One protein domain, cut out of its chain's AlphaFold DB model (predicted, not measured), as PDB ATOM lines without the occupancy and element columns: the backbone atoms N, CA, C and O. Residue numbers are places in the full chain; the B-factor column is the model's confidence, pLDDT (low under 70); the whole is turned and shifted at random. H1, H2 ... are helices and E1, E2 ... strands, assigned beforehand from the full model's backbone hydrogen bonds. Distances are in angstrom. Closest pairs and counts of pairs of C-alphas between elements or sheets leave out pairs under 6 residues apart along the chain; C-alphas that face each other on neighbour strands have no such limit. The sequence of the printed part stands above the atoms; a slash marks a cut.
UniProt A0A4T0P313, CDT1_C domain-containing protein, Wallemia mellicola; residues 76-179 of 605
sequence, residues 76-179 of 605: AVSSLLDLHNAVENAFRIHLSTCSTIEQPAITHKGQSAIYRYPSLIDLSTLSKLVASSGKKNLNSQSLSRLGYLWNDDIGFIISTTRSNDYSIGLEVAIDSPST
ATOM      1  N   ALA A  76      37.989  -3.328 -17.670       90.56
ATOM      2  CA  ALA A  76      37.690  -1.932 -17.997       90.56
ATOM      3  C   ALA A  76      36.367  -1.775 -18.775       90.56
ATOM      4  O   ALA A  76      35.555  -0.910 -18.447       90.56
ATOM      5  N   VAL A  77      36.111  -2.653 -19.747       93.56
ATOM      6  CA  VAL A  77      34.907  -2.641 -20.595       93.56
ATOM      7  C   VAL A  77      33.683  -3.122 -19.816       93.56
ATOM      8  O   VAL A  77      32.636  -2.478 -19.859       93.56
ATOM      9  N   SER A  78      33.822  -4.167 -18.990       93.75
ATOM     10  CA  SER A  78      32.766  -4.549 -18.040       93.75
ATOM     11  C   SER A  78      32.453  -3.410 -17.059       93.75
ATOM     12  O   SER A  78      31.295  -3.210 -16.702       93.75
ATOM     13  N   SER A  79      33.456  -2.619 -16.657       93.56
ATOM     14  CA  SER A  79      33.254  -1.470 -15.771       93.56
ATOM     15  C   SER A  79      32.515  -0.305 -16.451       93.56
ATOM     16  O   SER A  79      31.733   0.373 -15.779       93.56
ATOM     17  N   LEU A  80      32.703  -0.107 -17.765       94.31
ATOM     18  CA  LEU A  80      31.925   0.833 -18.588       94.31
ATOM     19  C   LEU A  80      30.482   0.350 -18.803       94.31
ATOM     20  O   LEU A  80      29.555   1.148 -18.705       94.31
ATOM     21  N   LEU A  81      30.261  -0.953 -19.008       95.19
ATOM     22  CA  LEU A  81      28.915  -1.531 -19.117       95.19
ATOM     23  C   LEU A  81      28.115  -1.399 -17.814       95.19
ATOM     24  O   LEU A  81      26.944  -1.015 -17.848       95.19
ATOM     25  N   ASP A  82      28.740  -1.640 -16.658       94.81
ATOM     26  CA  ASP A  82      28.156  -1.315 -15.348       94.81
ATOM     27  C   ASP A  82      27.800   0.182 -15.241       94.81
ATOM     28  O   ASP A  82      26.770   0.536 -14.668       94.81
ATOM     29  N   LEU A  83      28.658   1.073 -15.763       95.44
ATOM     30  CA  LEU A  83      28.459   2.523 -15.696       95.44
ATOM     31  C   LEU A  83      27.280   2.962 -16.572       95.44
ATOM     32  O   LEU A  83      26.422   3.689 -16.085       95.44
ATOM     33  N   HIS A  84      27.167   2.461 -17.807       95.38
ATOM     34  CA  HIS A  84      25.970   2.642 -18.638       95.38
ATOM     35  C   HIS A  84      24.713   2.121 -17.930       95.38
ATOM     36  O   HIS A  84      23.693   2.806 -17.908       95.38
ATOM     37  N   ASN A  85      24.786   0.956 -17.276       95.31
ATOM     38  CA  ASN A  85      23.671   0.423 -16.491       95.31
ATOM     39  C   ASN A  85      23.264   1.337 -15.323       95.31
ATOM     40  O   ASN A  85      22.067   1.474 -15.060       95.31
ATOM     41  N   ALA A  86      24.225   1.963 -14.640       95.69
ATOM     42  CA  ALA A  86      23.960   2.930 -13.577       95.69
ATOM     43  C   ALA A  86      23.396   4.253 -14.127       95.69
ATOM     44  O   ALA A  86      22.437   4.777 -13.567       95.69
ATOM     45  N   VAL A  87      23.909   4.749 -15.260       95.38
ATOM     46  CA  VAL A  87      23.384   5.944 -15.945       95.38
ATOM     47  C   VAL A  87      21.949   5.725 -16.435       95.38
ATOM     48  O   VAL A  87      21.101   6.566 -16.165       95.38
ATOM     49  N   GLU A  88      21.630   4.582 -17.052       94.81
ATOM     50  CA  GLU A  88      20.251   4.191 -17.406       94.81
ATOM     51  C   GLU A  88      19.320   4.195 -16.186       94.81
ATOM     52  O   GLU A  88      18.207   4.714 -16.243       94.81
ATOM     53  N   ASN A  89      19.773   3.638 -15.058       94.88
ATOM     54  CA  ASN A  89      18.980   3.602 -13.829       94.88
ATOM     55  C   ASN A  89      18.776   5.010 -13.237       94.88
ATOM     56  O   ASN A  89      17.666   5.328 -12.813       94.88
ATOM     57  N   ALA A  90      19.810   5.856 -13.249       95.06
ATOM     58  CA  ALA A  90      19.744   7.252 -12.823       95.06
ATOM     59  C   ALA A  90      18.799   8.079 -13.714       95.06
ATOM     60  O   ALA A  90      17.921   8.770 -13.199       95.06
ATOM     61  N   PHE A  91      18.896   7.928 -15.039       93.44
ATOM     62  CA  PHE A  91      17.970   8.531 -16.002       93.44
ATOM     63  C   PHE A  91      16.533   8.068 -15.791       93.44
ATOM     64  O   PHE A  91      15.615   8.882 -15.823       93.44
ATOM     65  N   ARG A  92      16.319   6.774 -15.530       93.75
ATOM     66  CA  ARG A  92      14.991   6.226 -15.231       93.75
ATOM     67  C   ARG A  92      14.376   6.866 -13.985       93.75
ATOM     68  O   ARG A  92      13.181   7.145 -13.986       93.75
ATOM     69  N   ILE A  93      15.180   7.095 -12.945       94.56
ATOM     70  CA  ILE A  93      14.746   7.791 -11.727       94.56
ATOM     71  C   ILE A  93      14.411   9.249 -12.063       94.56
ATOM     72  O   ILE A  93      13.276   9.658 -11.831       94.56
ATOM     73  N   HIS A  94      15.326   9.988 -12.698       94.06
ATOM     74  CA  HIS A  94      15.117  11.397 -13.056       94.06
ATOM     75  C   HIS A  94      13.879  11.611 -13.933       94.06
ATOM     76  O   HIS A  94      13.012  12.413 -13.603       94.06
ATOM     77  N   LEU A  95      13.725  10.825 -15.003       92.50
ATOM     78  CA  LEU A  95      12.543  10.868 -15.868       92.50
ATOM     79  C   LEU A  95      11.255  10.501 -15.120       92.50
ATOM     80  O   LEU A  95      10.187  10.966 -15.510       92.50
ATOM     81  N   SER A  96      11.313   9.682 -14.063       92.31
ATOM     82  CA  SER A  96      10.140   9.370 -13.235       92.31
ATOM     83  C   SER A  96       9.707  10.543 -12.351       92.31
ATOM     84  O   SER A  96       8.504  10.735 -12.190       92.31
ATOM     85  N   THR A  97      10.654  11.351 -11.860       93.25
ATOM     86  CA  THR A  97      10.414  12.481 -10.942       93.25
ATOM     87  C   THR A  97      10.292  13.843 -11.625       93.25
ATOM     88  O   THR A  97       9.726  14.759 -11.036       93.25
ATOM     89  N   CYS A  98      10.822  14.007 -12.838       88.25
ATOM     90  CA  CYS A  98      10.824  15.283 -13.548       88.25
ATOM     91  C   CYS A  98       9.411  15.684 -14.011       88.25
ATOM     92  O   CYS A  98       8.748  14.939 -14.740       88.25
ATOM     93  N   SER A  99       8.970  16.871 -13.583       81.81
ATOM     94  CA  SER A  99       7.675  17.490 -13.905       81.81
ATOM     95  C   SER A  99       7.792  18.741 -14.786       81.81
ATOM     96  O   SER A  99       6.816  19.125 -15.426       81.81
ATOM     97  N   THR A 100       8.969  19.367 -14.836       74.75
ATOM     98  CA  THR A 100       9.272  20.584 -15.602       74.75
ATOM     99  C   THR A 100      10.123  20.236 -16.818       74.75
ATOM    100  O   THR A 100      11.251  19.774 -16.663       74.75
ATOM    101  N   ILE A 101       9.594  20.448 -18.023       74.38
ATOM    102  CA  ILE A 101      10.223  20.025 -19.281       74.38
ATOM    103  C   ILE A 101      10.358  21.227 -20.221       74.38
ATOM    104  O   ILE A 101       9.362  21.876 -20.540       74.38
ATOM    105  N   GLU A 102      11.583  21.511 -20.673       82.44
ATOM    106  CA  GLU A 102      11.834  22.459 -21.765       82.44
ATOM    107  C   GLU A 102      11.216  21.954 -23.077       82.44
ATOM    108  O   GLU A 102      11.117  20.746 -23.310       82.44
ATOM    109  N   GLN A 103      10.809  22.867 -23.964       83.88
ATOM    110  CA  GLN A 103      10.214  22.471 -25.242       83.88
ATOM    111  C   GLN A 103      11.228  21.671 -26.087       83.88
ATOM    112  O   GLN A 103      12.349  22.141 -26.285       83.88
ATOM    113  N   PRO A 104      10.863  20.481 -26.605       87.12
ATOM    114  CA  PRO A 104      11.771  19.683 -27.418       87.12
ATOM    115  C   PRO A 104      12.102  20.376 -28.738       87.12
ATOM    116  O   PRO A 104      11.223  20.900 -29.423       87.12
ATOM    117  N   ALA A 105      13.358  20.260 -29.162       87.88
ATOM    118  CA  ALA A 105      13.731  20.487 -30.548       87.88
ATOM    119  C   ALA A 105      13.215  19.303 -31.386       87.88
ATOM    120  O   ALA A 105      13.768  18.202 -31.345       87.88
ATOM    121  N   ILE A 106      12.124  19.514 -32.124       86.50
ATOM    122  CA  ILE A 106      11.525  18.493 -32.992       86.50
ATOM    123  C   ILE A 106      12.215  18.532 -34.360       86.50
ATOM    124  O   ILE A 106      12.275  19.576 -35.005       86.50
ATOM    125  N   THR A 107      12.729  17.390 -34.815       87.94
ATOM    126  CA  THR A 107      13.305  17.211 -36.157       87.94
ATOM    127  C   THR A 107      12.537  16.115 -36.893       87.94
ATOM    128  O   THR A 107      12.465  14.986 -36.418       87.94
ATOM    129  N   HIS A 108      11.963  16.411 -38.058       83.50
ATOM    130  CA  HIS A 108      11.254  15.408 -38.861       83.50
ATOM    131  C   HIS A 108      12.227  14.671 -39.791       83.50
ATOM    132  O   HIS A 108      13.053  15.302 -40.450       83.50
ATOM    133  N   LYS A 109      12.137  13.336 -39.854       83.81
ATOM    134  CA  LYS A 109      13.008  12.494 -40.690       83.81
ATOM    135  C   LYS A 109      12.181  11.408 -41.380       83.81
ATOM    136  O   LYS A 109      12.105  10.273 -40.919       83.81
ATOM    137  N   GLY A 110      11.546  11.776 -42.492       86.62
ATOM    138  CA  GLY A 110      10.519  10.945 -43.122       86.62
ATOM    139  C   GLY A 110       9.224  10.984 -42.308       86.62
ATOM    140  O   GLY A 110       8.786  12.061 -41.913       86.62
ATOM    141  N   GLN A 111       8.623   9.821 -42.053       83.56
ATOM    142  CA  GLN A 111       7.378   9.702 -41.276       83.56
ATOM    143  C   GLN A 111       7.602   9.774 -39.750       83.56
ATOM    144  O   GLN A 111       6.678  10.093 -39.001       83.56
ATOM    145  N   SER A 112       8.825   9.528 -39.274       82.62
ATOM    146  CA  SER A 112       9.171   9.593 -37.852       82.62
ATOM    147  C   SER A 112       9.509  11.028 -37.426       82.62
ATOM    148  O   SER A 112      10.283  11.730 -38.088       82.62
ATOM    149  N   ALA A 113       8.973  11.456 -36.281       85.31
ATOM    150  CA  ALA A 113       9.365  12.699 -35.623       85.31
ATOM    151  C   ALA A 113      10.395  12.394 -34.531       85.31
ATOM    152  O   ALA A 113      10.180  11.543 -33.668       85.31
ATOM    153  N   ILE A 114      11.528  13.086 -34.571       86.69
ATOM    154  CA  ILE A 114      12.614  12.942 -33.607       86.69
ATOM    155  C   ILE A 114      12.483  14.064 -32.580       86.69
ATOM    156  O   ILE A 114      12.687  15.236 -32.898       86.69
ATOM    157  N   TYR A 115      12.149  13.701 -31.346       87.00
ATOM    158  CA  TYR A 115      12.053  14.622 -30.219       87.00
ATOM    159  C   TYR A 115      13.403  14.673 -29.504       87.00
ATOM    160  O   TYR A 115      13.814  13.685 -28.888       87.00
ATOM    161  N   ARG A 116      14.094  15.817 -29.586       90.19
ATOM    162  CA  ARG A 116      15.377  16.059 -28.916       90.19
ATOM    163  C   ARG A 116      15.186  16.997 -27.730       90.19
ATOM    164  O   ARG A 116      14.775  18.142 -27.898       90.19
ATOM    165  N   TYR A 117      15.533  16.526 -26.541       89.06
ATOM    166  CA  TYR A 117      15.590  17.314 -25.312       89.06
ATOM    167  C   TYR A 117      17.073  17.465 -24.947       89.06
ATOM    168  O   TYR A 117      17.611  16.565 -24.304       89.06
ATOM    169  N   PRO A 118      17.782  18.514 -25.406       84.75
ATOM    170  CA  PRO A 118      19.249  18.550 -25.385       84.75
ATOM    171  C   PRO A 118      19.860  18.675 -23.983       84.75
ATOM    172  O   PRO A 118      21.028  18.330 -23.815       84.75
ATOM    173  N   SER A 119      19.097  19.141 -22.988       86.19
ATOM    174  CA  SER A 119      19.572  19.389 -21.623       86.19
ATOM    175  C   SER A 119      18.535  18.939 -20.584       86.19
ATOM    176  O   SER A 119      17.859  19.756 -19.971       86.19
ATOM    177  N   LEU A 120      18.364  17.623 -20.393       87.94
ATOM    178  CA  LEU A 120      17.424  17.101 -19.384       87.94
ATOM    179  C   LEU A 120      18.024  17.001 -17.983       87.94
ATOM    180  O   LEU A 120      17.281  17.046 -17.001       87.94
ATOM    181  N   ILE A 121      19.333  16.768 -17.883       93.00
ATOM    182  CA  ILE A 121      20.027  16.614 -16.606       93.00
ATOM    183  C   ILE A 121      21.487  17.055 -16.716       93.00
ATOM    184  O   ILE A 121      22.218  16.627 -17.612       93.00
ATOM    185  N   ASP A 122      21.922  17.881 -15.771       93.38
ATOM    186  CA  ASP A 122      23.317  18.306 -15.652       93.38
ATOM    187  C   ASP A 122      24.187  17.151 -15.146       93.38
ATOM    188  O   ASP A 122      23.757  16.354 -14.303       93.38
ATOM    189  N   LEU A 123      25.450  17.088 -15.576       93.25
ATOM    190  CA  LEU A 123      26.400  16.068 -15.125       93.25
ATOM    191  C   LEU A 123      26.552  16.043 -13.594       93.25
ATOM    192  O   LEU A 123      26.743  14.972 -13.022       93.25
ATOM    193  N   SER A 124      26.423  17.187 -12.916       94.12
ATOM    194  CA  SER A 124      26.492  17.284 -11.452       94.12
ATOM    195  C   SER A 124      25.316  16.580 -10.755       94.12
ATOM    196  O   SER A 124      25.513  15.863  -9.770       94.12
ATOM    197  N   THR A 125      24.099  16.724 -11.284       95.06
ATOM    198  CA  THR A 125      22.878  16.063 -10.796       95.06
ATOM    199  C   THR A 125      22.874  14.583 -11.176       95.06
ATOM    200  O   THR A 125      22.622  13.724 -10.328       95.06
ATOM    201  N   LEU A 126      23.256  14.257 -12.415       94.88
ATOM    202  CA  LEU A 126      23.379  12.876 -12.873       94.88
ATOM    203  C   LEU A 126      24.440  12.103 -12.082       94.88
ATOM    204  O   LEU A 126      24.197  10.960 -11.710       94.88
ATOM    205  N   SER A 127      25.590  12.709 -11.776       96.00
ATOM    206  CA  SER A 127      26.658  12.049 -11.017       96.00
ATOM    207  C   SER A 127      26.214  11.681  -9.599       96.00
ATOM    208  O   SER A 127      26.478  10.564  -9.154       96.00
ATOM    209  N   LYS A 128      25.430  12.545  -8.935       96.19
ATOM    210  CA  LYS A 128      24.791  12.235  -7.642       96.19
ATOM    211  C   LYS A 128      23.842  11.031  -7.751       96.19
ATOM    212  O   LYS A 128      23.934  10.118  -6.935       96.19
ATOM    213  N   LEU A 129      22.983  10.986  -8.777       96.38
ATOM    214  CA  LEU A 129      22.055   9.864  -9.008       96.38
ATOM    215  C   LEU A 129      22.765   8.555  -9.404       96.38
ATOM    216  O   LEU A 129      22.338   7.461  -9.020       96.38
ATOM    217  N   VAL A 130      23.861   8.636 -10.162       96.50
ATOM    218  CA  VAL A 130      24.695   7.475 -10.505       96.50
ATOM    219  C   VAL A 130      25.378   6.943  -9.247       96.50
ATOM    220  O   VAL A 130      25.207   5.765  -8.946       96.50
ATOM    221  N   ALA A 131      26.026   7.802  -8.454       95.44
ATOM    222  CA  ALA A 131      26.673   7.421  -7.198       95.44
ATOM    223  C   ALA A 131      25.692   6.842  -6.155       95.44
ATOM    224  O   ALA A 131      26.071   5.968  -5.371       95.44
ATOM    225  N   SER A 132      24.423   7.277  -6.152       94.31
ATOM    226  CA  SER A 132      23.388   6.706  -5.277       94.31
ATOM    227  C   SER A 132      22.843   5.358  -5.766       94.31
ATOM    228  O   SER A 132      22.365   4.567  -4.956       94.31
ATOM    229  N   SER A 133      22.879   5.087  -7.077       89.12
ATOM    230  CA  SER A 133      22.330   3.858  -7.682       89.12
ATOM    231  C   SER A 133      23.378   2.766  -7.937       89.12
ATOM    232  O   SER A 133      23.034   1.586  -8.025       89.12
ATOM    233  N   GLY A 134      24.659   3.127  -7.986       81.62
ATOM    234  CA  GLY A 134      25.801   2.222  -7.979       81.62
ATOM    235  C   GLY A 134      27.038   2.934  -7.436       81.62
ATOM    236  O   GLY A 134      27.193   4.134  -7.612       81.62
ATOM    237  N   LYS A 135      27.954   2.206  -6.786       85.94
ATOM    238  CA  LYS A 135      29.149   2.777  -6.123       85.94
ATOM    239  C   LYS A 135      30.247   3.227  -7.113       85.94
ATOM    240  O   LYS A 135      31.408   2.856  -6.960       85.94
ATOM    241  N   LYS A 136      29.877   3.962  -8.165       90.75
ATOM    242  CA  LYS A 136      30.766   4.505  -9.201       90.75
ATOM    243  C   LYS A 136      30.523   6.004  -9.328       90.75
ATOM    244  O   LYS A 136      29.385   6.433  -9.471       90.75
ATOM    245  N   ASN A 137      31.596   6.786  -9.325       91.88
ATOM    246  CA  ASN A 137      31.515   8.229  -9.531       91.88
ATOM    247  C   ASN A 137      31.495   8.509 -11.038       91.88
ATOM    248  O   ASN A 137      32.414   8.095 -11.746       91.88
ATOM    249  N   LEU A 138      30.475   9.213 -11.534       95.69
ATOM    250  CA  LEU A 138      30.457   9.679 -12.919       95.69
ATOM    251  C   LEU A 138      31.229  11.001 -13.008       95.69
ATOM    252  O   LEU A 138      30.851  11.985 -12.373       95.69
ATOM    253  N   ASN A 139      32.297  11.032 -13.800       93.88
ATOM    254  CA  ASN A 139      33.023  12.252 -14.147       93.88
ATOM    255  C   ASN A 139      33.053  12.440 -15.675       93.88
ATOM    256  O   ASN A 139      32.708  11.523 -16.424       93.88
ATOM    257  N   SER A 140      33.472  13.624 -16.136       91.31
ATOM    258  CA  SER A 140      33.564  13.954 -17.568       91.31
ATOM    259  C   SER A 140      34.367  12.906 -18.356       91.31
ATOM    260  O   SER A 140      33.861  12.378 -19.339       91.31
ATOM    261  N   GLN A 141      35.547  12.494 -17.874       91.19
ATOM    262  CA  GLN A 141      36.378  11.487 -18.550       91.19
ATOM    263  C   GLN A 141      35.681  10.126 -18.708       91.19
ATOM    264  O   GLN A 141      35.787   9.488 -19.755       91.19
ATOM    265  N   SER A 142      34.971   9.658 -17.679       92.75
ATOM    266  CA  SER A 142      34.177   8.430 -17.743       92.75
ATOM    267  C   SER A 142      32.987   8.573 -18.686       92.75
ATOM    268  O   SER A 142      32.642   7.596 -19.344       92.75
ATOM    269  N   LEU A 143      32.405   9.771 -18.802       91.56
ATOM    270  CA  LEU A 143      31.367  10.053 -19.787       91.56
ATOM    271  C   LEU A 143      31.925  10.044 -21.217       91.56
ATOM    272  O   LEU A 143      31.346   9.387 -22.072       91.56
ATOM    273  N   SER A 144      33.079  10.668 -21.473       89.38
ATOM    274  CA  SER A 144      33.752  10.612 -22.779       89.38
ATOM    275  C   SER A 144      34.105   9.176 -23.178       89.38
ATOM    276  O   SER A 144      33.855   8.775 -24.309       89.38
ATOM    277  N   ARG A 145      34.609   8.362 -22.236       90.81
ATOM    278  CA  ARG A 145      34.858   6.921 -22.450       90.81
ATOM    279  C   ARG A 145      33.582   6.147 -22.784       90.81
ATOM    280  O   ARG A 145      33.636   5.221 -23.583       90.81
ATOM    281  N   LEU A 146      32.454   6.518 -22.179       92.81
ATOM    282  CA  LEU A 146      31.149   5.920 -22.463       92.81
ATOM    283  C   LEU A 146      30.580   6.391 -23.811       92.81
ATOM    284  O   LEU A 146      29.926   5.609 -24.492       92.81
ATOM    285  N   GLY A 147      30.908   7.619 -24.222       90.56
ATOM    286  CA  GLY A 147      30.599   8.199 -25.529       90.56
ATOM    287  C   GLY A 147      31.085   7.349 -26.705       90.56
ATOM    288  O   GLY A 147      30.343   7.168 -27.658       90.56
ATOM    289  N   TYR A 148      32.261   6.716 -26.609       88.94
ATOM    290  CA  TYR A 148      32.748   5.783 -27.644       88.94
ATOM    291  C   TYR A 148      31.875   4.520 -27.818       88.94
ATOM    292  O   TYR A 148      31.984   3.844 -28.835       88.94
ATOM    293  N   LEU A 149      31.010   4.187 -26.850       91.31
ATOM    294  CA  LEU A 149      30.011   3.112 -26.966       91.31
ATOM    295  C   LEU A 149      28.609   3.649 -27.330       91.31
ATOM    296  O   LEU A 149      27.685   2.863 -27.562       91.31
ATOM    297  N   TRP A 150      28.433   4.974 -27.354       92.62
ATOM    298  CA  TRP A 150      27.172   5.675 -27.583       92.62
ATOM    299  C   TRP A 150      27.182   6.424 -28.920       92.62
ATOM    300  O   TRP A 150      27.522   7.602 -28.986       92.62
ATOM    301  N   ASN A 151      26.715   5.759 -29.974       83.00
ATOM    302  CA  ASN A 151      26.323   6.449 -31.204       83.00
ATOM    303  C   ASN A 151      24.896   7.015 -31.052       83.00
ATOM    304  O   ASN A 151      24.109   6.517 -30.238       83.00
ATOM    305  N   ASP A 152      24.541   7.980 -31.905       78.19
ATOM    306  CA  ASP A 152      23.244   8.680 -31.983       78.19
ATOM    307  C   ASP A 152      22.013   7.754 -31.865       78.19
ATOM    308  O   ASP A 152      20.974   8.111 -31.314       78.19
ATOM    309  N   ASP A 153      22.136   6.522 -32.361       84.19
ATOM    310  CA  ASP A 153      21.084   5.508 -32.438       84.19
ATOM    311  C   ASP A 153      20.851   4.704 -31.138       84.19
ATOM    312  O   ASP A 153      20.146   3.686 -31.149       84.19
ATOM    313  N   ILE A 154      21.456   5.134 -30.027       86.19
ATOM    314  CA  ILE A 154      21.075   4.757 -28.657       86.19
ATOM    315  C   ILE A 154      20.157   5.827 -28.035       86.19
ATOM    316  O   ILE A 154      19.423   5.516 -27.104       86.19
ATOM    317  N   GLY A 155      20.134   7.058 -28.557       83.88
ATOM    318  CA  GLY A 155      19.226   8.116 -28.100       83.88
ATOM    319  C   GLY A 155      19.664   8.879 -26.838       83.88
ATOM    320  O   GLY A 155      18.869   9.627 -26.272       83.88
ATOM    321  N   PHE A 156      20.916   8.727 -26.395       86.38
ATOM    322  CA  PHE A 156      21.554   9.701 -25.500       86.38
ATOM    323  C   PHE A 156      22.201  10.806 -26.340       86.38
ATOM    324  O   PHE A 156      22.995  10.505 -27.226       86.38
ATOM    325  N   ILE A 157      21.929  12.072 -26.018       84.06
ATOM    326  CA  ILE A 157      22.702  13.214 -26.530       84.06
ATOM    327  C   ILE A 157      23.656  13.656 -25.418       84.06
ATOM    328  O   ILE A 157      23.204  13.939 -24.313       84.06
ATOM    329  N   ILE A 158      24.959  13.761 -25.686       84.94
ATOM    330  CA  ILE A 158      25.882  14.474 -24.789       84.94
ATOM    331  C   ILE A 158      26.019  15.908 -25.307       84.94
ATOM    332  O   ILE A 158      26.559  16.124 -26.389       84.94
ATOM    333  N   SER A 159      25.550  16.876 -24.524       82.62
ATOM    334  CA  SER A 159      25.613  18.305 -24.836       82.62
ATOM    335  C   SER A 159      26.670  18.985 -23.964       82.62
ATOM    336  O   SER A 159      26.688  18.803 -22.748       82.62
ATOM    337  N   THR A 160      27.535  19.814 -24.546       80.31
ATOM    338  CA  THR A 160      28.351  20.767 -23.777       80.31
ATOM    339  C   THR A 160      27.592  22.083 -23.641       80.31
ATOM    340  O   THR A 160      27.299  22.751 -24.634       80.31
ATOM    341  N   THR A 161      27.253  22.463 -22.411       76.12
ATOM    342  CA  THR A 161      26.638  23.765 -22.125       76.12
ATOM    343  C   THR A 161      27.681  24.890 -22.204       76.12
ATOM    344  O   THR A 161      28.889  24.648 -22.276       76.12
ATOM    345  N   ARG A 162      27.232  26.153 -22.177       71.81
ATOM    346  CA  ARG A 162      28.118  27.327 -22.306       71.81
ATOM    347  C   ARG A 162      29.121  27.503 -21.155       71.81
ATOM    348  O   ARG A 162      30.091  28.230 -21.339       71.81
ATOM    349  N   SER A 163      28.918  26.861 -20.004       75.44
ATOM    350  CA  SER A 163      29.849  26.875 -18.862       75.44
ATOM    351  C   SER A 163      30.936  25.791 -18.941       75.44
ATOM    352  O   SER A 163      31.727  25.657 -18.013       75.44
ATOM    353  N   ASN A 164      30.988  25.017 -20.034       69.25
ATOM    354  CA  ASN A 164      31.711  23.744 -20.164       69.25
ATOM    355  C   ASN A 164      31.179  22.608 -19.267       69.25
ATOM    356  O   ASN A 164      31.735  21.508 -19.288       69.25
ATOM    357  N   ASP A 165      30.076  22.814 -18.539       79.00
ATOM    358  CA  ASP A 165      29.361  21.711 -17.905       79.00
ATOM    359  C   ASP A 165      28.716  20.835 -18.982       79.00
ATOM    360  O   ASP A 165      28.050  21.324 -19.898       79.00
ATOM    361  N   TYR A 166      28.886  19.523 -18.864       83.50
ATOM    362  CA  TYR A 166      28.146  18.579 -19.691       83.50
ATOM    363  C   TYR A 166      26.716  18.477 -19.158       83.50
ATOM    364  O   TYR A 166      26.516  18.228 -17.968       83.50
ATOM    365  N   SER A 167      25.728  18.589 -20.036       84.69
ATOM    366  CA  SER A 167      24.382  18.086 -19.779       84.69
ATOM    367  C   SER A 167      24.115  16.887 -20.681       84.69
ATOM    368  O   SER A 167      24.732  16.719 -21.737       84.69
ATOM    369  N   ILE A 168      23.240  15.990 -20.235       84.38
ATOM    370  CA  ILE A 168      22.833  14.840 -21.038       84.38
ATOM    371  C   ILE A 168      21.371  15.008 -21.424       84.38
ATOM    372  O   ILE A 168      20.483  15.188 -20.585       84.38
ATOM    373  N   GLY A 169      21.160  14.969 -22.729       85.31
ATOM    374  CA  GLY A 169      19.874  15.026 -23.377       85.31
ATOM    375  C   GLY A 169      19.353  13.658 -23.798       85.31
ATOM    376  O   GLY A 169      20.035  12.632 -23.733       85.31
ATOM    377  N   LEU A 170      18.111  13.681 -24.260       86.19
ATOM    378  CA  LEU A 170      17.343  12.533 -24.714       86.19
ATOM    379  C   LEU A 170      16.917  12.756 -26.164       86.19
ATOM    380  O   LEU A 170      16.343  13.797 -26.487       86.19
ATOM    381  N   GLU A 171      17.140  11.758 -27.008       87.25
ATOM    382  CA  GLU A 171      16.647  11.698 -28.379       87.25
ATOM    383  C   GLU A 171      15.722  10.493 -28.535       87.25
ATOM    384  O   GLU A 171      16.140   9.344 -28.391       87.25
ATOM    385  N   VAL A 172      14.446  10.756 -28.827       85.31
ATOM    386  CA  VAL A 172      13.454   9.708 -29.092       85.31
ATOM    387  C   VAL A 172      12.846   9.933 -30.465       85.31
ATOM    388  O   VAL A 172      12.090  10.883 -30.675       85.31
ATOM    389  N   ALA A 173      13.135   9.021 -31.392       83.31
ATOM    390  CA  ALA A 173      12.304   8.845 -32.572       83.31
ATOM    391  C   ALA A 173      10.947   8.270 -32.134       83.31
ATOM    392  O   ALA A 173      10.892   7.238 -31.459       83.31
ATOM    393  N   ILE A 174       9.867   8.956 -32.495       80.69
ATOM    394  CA  ILE A 174       8.493   8.480 -32.362       80.69
ATOM    395  C   ILE A 174       7.897   8.457 -33.766       80.69
ATOM    396  O   ILE A 174       7.784   9.498 -34.425       80.69
ATOM    397  N   ASP A 175       7.499   7.272 -34.212       79.31
ATOM    398  CA  ASP A 175       6.727   7.116 -35.438       79.31
ATOM    399  C   ASP A 175       5.381   7.806 -35.235       79.31
ATOM    400  O   ASP A 175       4.549   7.394 -34.423       79.31
ATOM    401  N   SER A 176       5.224   8.951 -35.893       70.12
ATOM    402  CA  SER A 176       4.059   9.800 -35.699       70.12
ATOM    403  C   SER A 176       2.924   9.249 -36.555       70.12
ATOM    404  O   SER A 176       3.143   9.027 -37.749       70.12
ATOM    405  N   PRO A 177       1.715   9.029 -36.002       66.44
ATOM    406  CA  PRO A 177       0.574   8.666 -36.830       66.44
ATOM    407  C   PRO A 177       0.379   9.764 -37.879       66.44
ATOM    408  O   PRO A 177       0.329  10.950 -37.550       66.44
ATOM    409  N   SER A 178       0.302   9.368 -39.149       59.50
ATOM    410  CA  SER A 178       0.431  10.242 -40.328       59.50
ATOM    411  C   SER A 178      -0.706  11.260 -40.522       59.50
ATOM    412  O   SER A 178      -0.774  11.927 -41.549       59.50
ATOM    413  N   THR A 179      -1.596  11.391 -39.539       58.97
ATOM    414  CA  THR A 179      -2.855  12.142 -39.586       58.97
ATOM    415  C   THR A 179      -2.833  13.468 -38.816       58.97
ATOM    416  O   THR A 179      -3.813  14.206 -38.877       58.97
TER     417      THR A 179
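What this domain is: This is residues 76 to 179 of the 605 residues of the protein "CDT1_C domain-containing protein" of Wallemia mellicola (UniProt A0A4T0P313). A strongly twisted, curled sheet of four strands has a cluster of three helices gathered at one end, while the E1 and E2 hairpin and the far end of E4 reach toward the other end of the long axis. Within the cluster the long helix H1 crosses both H2 and H3. The printed part has 104 residues with three named helices and four named strands, in the chain order H1, E1, E2, H2, H3, E3, E4; the sheet order is E1, E2, E4, E3, all antiparallel, and the class is mixed, helices and strands. The whole is compact, with a radius of gyration of the C-alphas of 14.5 A, and elongated, spanning 47 by 29 by 27 A.

How they stand to each other: In the sheet, E2, residues 112 to 122, and E4, residues 166 to 175, are inner neighbours, antiparallel at 160 degrees, with N 115 and O 172 2.9 A apart. E1, residues 105 to 109, is an edge strand and forms a hairpin with E2; N 105 and O 116 are 2.8 A apart. E3, residues 156 to 160, is the other edge strand and forms a hairpin with E4; N 169 and O 157 are 2.8 A apart. From edge to edge the way across the sheet turns by 103 degrees, curled like part of a barrel. H2, residues 123 to 133, is on the sheet at a height over the sheet of 9.4 A and lies over none of the strands, but only just: 2 of its C-alphas fall on E2. H3, residues 140 to 147, only grazes the sheet. E2, H2 with H3, and E3 make a split strand-helix-strand unit, two strands running the same way with E4 between them, and its crossover is right-handed. H1, residues 76 to 97, also only grazes the sheet, with residues 88 to 95. H1 touches H2 with residues 86 to 91 alone, about perpendicular at 78 degrees; the closest C-alphas are those of Ala 90 and Leu 129, 5.2 A apart. H1 touches H3 with residues 80 to 84 alone, about perpendicular at 82 degrees; the closest C-alphas are those of Leu 80 and Leu 146, 6.4 A apart. In H1, H2 and H3 every O i to N i+4 pair is within hydrogen-bond range.

Where its parts are: E2 measures 27.7 A from C-alpha 112 to C-alpha 122 at (23.317, 18.306, -15.652), and H2 follows with 14.9 A. E4 measures 29.0 A and ends at C-alpha 175, (6.727, 7.116, -35.438). H1 begins at C-alpha 76, (37.690, -1.932, -17.997), and measures 31.6 A. E1, E3 and H3 measure 12.9 A, 13.1 A and 10.3 A.

The domain as a whole: The C-alphas farthest apart are those of Ala 76 and Thr 179, 48.0 A. The printed part has no cut and no long link. The mean pLDDT of the printed part is 87.4; residue 164 and residues 177 to 179 are under 70.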